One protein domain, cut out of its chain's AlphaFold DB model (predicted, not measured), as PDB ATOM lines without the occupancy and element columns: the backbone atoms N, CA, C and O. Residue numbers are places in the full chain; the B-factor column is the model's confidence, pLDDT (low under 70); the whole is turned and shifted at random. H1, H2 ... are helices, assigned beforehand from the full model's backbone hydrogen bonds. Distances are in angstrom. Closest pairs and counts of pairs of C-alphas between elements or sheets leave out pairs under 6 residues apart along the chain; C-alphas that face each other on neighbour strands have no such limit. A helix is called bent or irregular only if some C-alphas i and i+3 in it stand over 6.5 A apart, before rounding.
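What this domain is: This is residues 384 to 426 of the 432 residues of an uncharacterized protein of Mytilus coruscus (UniProt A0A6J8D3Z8). The chain makes one loose, open ring round an empty middle: H2, the longest helix, forms one side, and the short H1 sits at the corner between H2 and the incoming residues 384 to 388. The long stretch 408 to 426, with no named element, swings round the rest of the ring and brings the last printed residue back near the first. The printed part has 43 residues, with two named helices in the order H1, H2 and no named strand; the class is all helix, though under half of the residues, 18 of 43, are in named elements. The whole is loose, with a radius of gyration of the C-alphas of 11.7 A, and spans 29 by 25 by 16 A.

Where its parts are: H2, residues 395 to 407, measures 18.1 A from its first C-alpha at (160.270, 139.048, 241.692) to its last at (165.512, 121.683, 241.324). H1, residues 389 to 393, begins at C-alpha 389, at (155.936, 143.604, 234.031).

How they stand to each other: H2 and H1 are close but not clearly touching; their closest C-alphas, those of Thr 398 and Ala 391, are 5.8 A apart. Their centres are 13.5 A apart. A tight link of one residue, His 394, joins them. In H1 and H2 every O i to N i+4 pair is within hydrogen-bond range. Neither helix is bent.

The domain as a whole: The two C-alphas farthest apart, those of Met 393 and Ser 421, are 29.4 A apart, while those of Trp 384 and Ser 426, the first and last printed, are 6.9 A apart. Residues 392 to 397, of which 395 to 397 belong to H2, stand free, as do residues 415 to 422. The printed part has no cut. Its mean pLDDT is 88.1, and no printed residue is under 70.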
ATOM      1  N   TRP A 384     167.808 139.251 222.672       88.19
ATOM      2  CA  TRP A 384     167.585 139.526 224.086       88.19
ATOM      3  C   TRP A 384     166.263 140.271 224.260       88.19
ATOM      4  O   TRP A 384     166.004 141.241 223.550       88.19
ATOM      5  N   SER A 385     165.433 139.805 225.192       89.38
ATOM      6  CA  SER A 385     164.103 140.351 225.472       89.38
ATOM      7  C   SER A 385     164.008 140.710 226.954       89.38
ATOM      8  O   SER A 385     164.463 139.938 227.795       89.38
ATOM      9  N   LYS A 386     163.392 141.851 227.283       90.25
ATOM     10  CA  LYS A 386     163.067 142.206 228.675       90.25
ATOM     11  C   LYS A 386     161.913 141.339 229.181       90.25
ATOM     12  O   LYS A 386     161.000 141.050 228.414       90.25
ATOM     13  N   ASN A 387     161.931 140.978 230.461       92.44
ATOM     14  CA  ASN A 387     160.819 140.268 231.099       92.44
ATOM     15  C   ASN A 387     159.536 141.114 231.117       92.44
ATOM     16  O   ASN A 387     159.585 142.343 231.037       92.44
ATOM     17  N   LEU A 388     158.388 140.444 231.230       92.12
ATOM     18  CA  LEU A 388     157.090 141.099 231.359       92.12
ATOM     19  C   LEU A 388     156.948 141.755 232.738       92.12
ATOM     20  O   LEU A 388     157.524 141.295 233.726       92.12
ATOM     21  N   ILE A 389     156.119 142.800 232.813       92.19
ATOM     22  CA  ILE A 389     155.936 143.604 234.031       92.19
ATOM     23  C   ILE A 389     155.467 142.738 235.216       92.19
ATOM     24  O   ILE A 389     155.882 142.982 236.342       92.19
ATOM     25  N   SER A 390     154.690 141.669 234.985       93.88
ATOM     26  CA  SER A 390     154.265 140.755 236.060       93.88
ATOM     27  C   SER A 390     155.432 140.031 236.746       93.88
ATOM     28  O   SER A 390     155.415 139.896 237.966       93.88
ATOM     29  N   ALA A 391     156.479 139.637 236.011       91.19
ATOM     30  CA  ALA A 391     157.686 139.054 236.609       91.19
ATOM     31  C   ALA A 391     158.516 140.088 237.396       91.19
ATOM     32  O   ALA A 391     159.153 139.747 238.391       91.19
ATOM     33  N   GLU A 392     158.491 141.354 236.967       90.50
ATOM     34  CA  GLU A 392     159.205 142.459 237.621       90.50
ATOM     35  C   GLU A 392     158.477 142.971 238.877       90.50
ATOM     36  O   GLU A 392     159.132 143.355 239.846       90.50
ATOM     37  N   MET A 393     157.140 142.933 238.902       92.50
ATOM     38  CA  MET A 393     156.337 143.223 240.099       92.50
ATOM     39  C   MET A 393     156.434 142.091 241.135       92.50
ATOM     40  O   MET A 393     156.577 142.354 242.325       92.50
ATOM     41  N   HIS A 394     156.440 140.829 240.689       92.38
ATOM     42  CA  HIS A 394     156.445 139.640 241.549       92.38
ATOM     43  C   HIS A 394     157.794 138.897 241.513       92.38
ATOM     44  O   HIS A 394     157.861 137.689 241.262       92.38
ATOM     45  N   LYS A 395     158.902 139.610 241.768       92.25
ATOM     46  CA  LYS A 395     160.270 139.048 241.692       92.25
ATOM     47  C   LYS A 395     160.482 137.817 242.564       92.25
ATOM     48  O   LYS A 395     161.116 136.863 242.120       92.25
ATOM     49  N   ASN A 396     159.965 137.833 243.793       94.31
ATOM     50  CA  ASN A 396     160.181 136.754 244.757       94.31
ATOM     51  C   ASN A 396     159.481 135.463 244.310       94.31
ATOM     52  O   ASN A 396     160.122 134.419 244.239       94.31
ATOM     53  N   GLU A 397     158.207 135.550 243.918       91.69
ATOM     54  CA  GLU A 397     157.441 134.423 243.368       91.69
ATOM     55  C   GLU A 397     158.050 133.904 242.060       91.69
ATOM     56  O   GLU A 397     158.194 132.696 241.877       91.69
ATOM     57  N   THR A 398     158.461 134.815 241.170       90.75
ATOM     58  CA  THR A 398     159.128 134.470 239.906       90.75
ATOM     59  C   THR A 398     160.419 133.703 240.169       90.75
ATOM     60  O   THR A 398     160.632 132.640 239.591       90.75
ATOM     61  N   LYS A 399     161.269 134.201 241.076       91.62
ATOM     62  CA  LYS A 399     162.518 133.536 241.458       91.62
ATOM     63  C   LYS A 399     162.251 132.173 242.092       91.62
ATOM     64  O   LYS A 399     162.930 131.220 241.737       91.62
ATOM     65  N   MET A 400     161.258 132.067 242.976       93.50
ATOM     66  CA  MET A 400     160.908 130.813 243.648       93.50
ATOM     67  C   MET A 400     160.454 129.739 242.650       93.50
ATOM     68  O   MET A 400     160.995 128.638 242.672       93.50
ATOM     69  N   LYS A 401     159.557 130.079 241.709       92.00
ATOM     70  CA  LYS A 401     159.127 129.163 240.636       92.00
ATOM     71  C   LYS A 401     160.281 128.761 239.711       92.00
ATOM     72  O   LYS A 401     160.379 127.604 239.327       92.00
ATOM     73  N   LEU A 402     161.181 129.686 239.365       92.12
ATOM     74  CA  LEU A 402     162.368 129.357 238.563       92.12
ATOM     75  C   LEU A 402     163.329 128.414 239.302       92.12
ATOM     76  O   LEU A 402     163.853 127.492 238.684       92.12
ATOM     77  N   THR A 403     163.546 128.619 240.604       92.44
ATOM     78  CA  THR A 403     164.335 127.695 241.431       92.44
ATOM     79  C   THR A 403     163.682 126.313 241.473       92.44
ATOM     80  O   THR A 403     164.368 125.323 241.241       92.44
ATOM     81  N   GLU A 404     162.362 126.238 241.662       92.06
ATOM     82  CA  GLU A 404     161.608 124.978 241.652       92.06
ATOM     83  C   GLU A 404     161.758 124.228 240.312       92.06
ATOM     84  O   GLU A 404     162.045 123.033 240.298       92.06
ATOM     85  N   GLU A 405     161.654 124.911 239.165       91.00
ATOM     86  CA  GLU A 405     161.883 124.315 237.835       91.00
ATOM     87  C   GLU A 405     163.322 123.789 237.638       91.00
ATOM     88  O   GLU A 405     163.533 122.796 236.929       91.00
ATOM     89  N   VAL A 406     164.311 124.435 238.267       87.50
ATOM     90  CA  VAL A 406     165.731 124.032 238.252       87.50
ATOM     91  C   VAL A 406     165.987 122.835 239.174       87.50
ATOM     92  O   VAL A 406     166.609 121.862 238.748       87.50
ATOM     93  N   GLU A 407     165.452 122.829 240.396       87.31
ATOM     94  CA  GLU A 407     165.512 121.683 241.324       87.31
ATOM     95  C   GLU A 407     164.794 120.453 240.734       87.31
ATOM     96  O   GLU A 407     165.299 119.320 240.724       87.31
ATOM     97  N   LEU A 408     163.644 120.686 240.099       82.62
ATOM     98  CA  LEU A 408     162.919 119.696 239.309       82.62
ATOM     99  C   LEU A 408     163.602 119.379 237.968       82.62
ATOM    100  O   LEU A 408     163.074 118.573 237.210       82.62
ATOM    101  N   GLY A 409     164.800 119.906 237.688       79.94
ATOM    102  CA  GLY A 409     165.647 119.554 236.541       79.94
ATOM    103  C   GLY A 409     164.994 119.748 235.172       79.94
ATOM    104  O   GLY A 409     165.436 119.139 234.199       79.94
ATOM    105  N   ARG A 410     163.921 120.543 235.097       81.25
ATOM    106  CA  ARG A 410     163.234 120.902 233.847       81.25
ATOM    107  C   ARG A 410     163.893 122.105 233.183       81.25
ATOM    108  O   ARG A 410     163.861 122.224 231.960       81.25
ATOM    109  N   MET A 411     164.527 122.963 233.981       84.12
ATOM    110  CA  MET A 411     165.381 124.054 233.524       84.12
ATOM    111  C   MET A 411     166.834 123.839 233.951       84.12
ATOM    112  O   MET A 411     167.110 123.306 235.022       84.12
ATOM    113  N   LEU A 412     167.767 124.286 233.108       81.06
ATOM    114  CA  LEU A 412     169.191 124.361 233.433       81.06
ATOM    115  C   LEU A 412     169.556 125.802 233.800       81.06
ATOM    116  O   LEU A 412     169.093 126.746 233.157       81.06
ATOM    117  N   GLY A 413     170.406 125.952 234.811       84.50
ATOM    118  CA  GLY A 413     170.841 127.233 235.361       84.50
ATOM    119  C   GLY A 413     170.849 127.209 236.898       84.50
ATOM    120  O   GLY A 413     170.724 126.134 237.478       84.50
ATOM    121  N   PRO A 414     170.979 128.372 237.561       84.75
ATOM    122  CA  PRO A 414     171.307 129.667 236.965       84.75
ATOM    123  C   PRO A 414     172.721 129.657 236.364       84.75
ATOM    124  O   PRO A 414     173.651 129.113 236.951       84.75
ATOM    125  N   PHE A 415     172.890 130.270 235.193       85.12
ATOM    126  CA  PHE A 415     174.208 130.447 234.582       85.12
ATOM    127  C   PHE A 415     174.788 131.808 234.985       85.12
ATOM    128  O   PHE A 415     174.084 132.817 234.923       85.12
ATOM    129  N   THR A 416     176.063 131.844 235.374       84.94
ATOM    130  CA  THR A 416     176.801 133.090 235.660       84.94
ATOM    131  C   THR A 416     177.108 133.883 234.392       84.94
ATOM    132  O   THR A 416     177.071 135.109 234.403       84.94
ATOM    133  N   GLU A 417     177.357 133.182 233.285       83.25
ATOM    134  CA  GLU A 417     177.629 133.748 231.966       83.25
ATOM    135  C   GLU A 417     176.752 133.094 230.892       83.25
ATOM    136  O   GLU A 417     176.117 132.062 231.108       83.25
ATOM    137  N   LYS A 418     176.695 133.702 229.705       81.06
ATOM    138  CA  LYS A 418     175.855 133.231 228.600       81.06
ATOM    139  C   LYS A 418     176.412 131.911 228.025       81.06
ATOM    140  O   LYS A 418     177.452 131.953 227.374       81.06
ATOM    141  N   PRO A 419     175.714 130.761 228.147       83.62
ATOM    142  CA  PRO A 419     176.294 129.450 227.824       83.62
ATOM    143  C   PRO A 419     176.579 129.224 226.330       83.62
ATOM    144  O   PRO A 419     177.429 128.409 225.989       83.62
ATOM    145  N   ILE A 420     175.886 129.928 225.425       85.06
ATOM    146  CA  ILE A 420     176.158 129.903 223.978       85.06
ATOM    147  C   ILE A 420     176.020 131.304 223.372       85.06
ATOM    148  O   ILE A 420     175.081 132.046 223.676       85.06
ATOM    149  N   SER A 421     176.924 131.669 222.460       82.12
ATOM    150  CA  SER A 421     176.955 132.999 221.827       82.12
ATOM    151  C   SER A 421     175.655 133.344 221.088       82.12
ATOM    152  O   SER A 421     175.205 134.489 221.132       82.12
ATOM    153  N   THR A 422     174.998 132.345 220.496       87.19
ATOM    154  CA  THR A 422     173.744 132.461 219.733       87.19
ATOM    155  C   THR A 422     172.472 132.287 220.574       87.19
ATOM    156  O   THR A 422     171.389 132.155 220.005       87.19
ATOM    157  N   LEU A 423     172.560 132.285 221.916       83.94
ATOM    158  CA  LEU A 423     171.388 132.076 222.781       83.94
ATOM    159  C   LEU A 423     170.305 133.130 222.513       83.94
ATOM    160  O   LEU A 423     170.584 134.333 222.482       83.94
ATOM    161  N   ARG A 424     169.063 132.659 222.383       85.06
ATOM    162  CA  ARG A 424     167.862 133.487 222.296       85.06
ATOM    163  C   ARG A 424     167.200 133.551 223.672       85.06
ATOM    164  O   ARG A 424     166.784 132.523 224.193       85.06
ATOM    165  N   ILE A 425     167.108 134.746 224.246       87.12
ATOM    166  CA  ILE A 425     166.482 134.991 225.548       87.12
ATOM    167  C   ILE A 425     165.064 135.514 225.305       87.12
ATOM    168  O   ILE A 425     164.867 136.623 224.797       87.12
ATOM    169  N   SER A 426     164.087 134.668 225.621       89.50
ATOM    170  CA  SER A 426     162.655 134.980 225.593       89.50
ATOM    171  C   SER A 426     162.225 135.678 226.890       89.50
ATOM    172  O   SER A 426     162.828 135.418 227.932       89.50
TER     173      SER A 426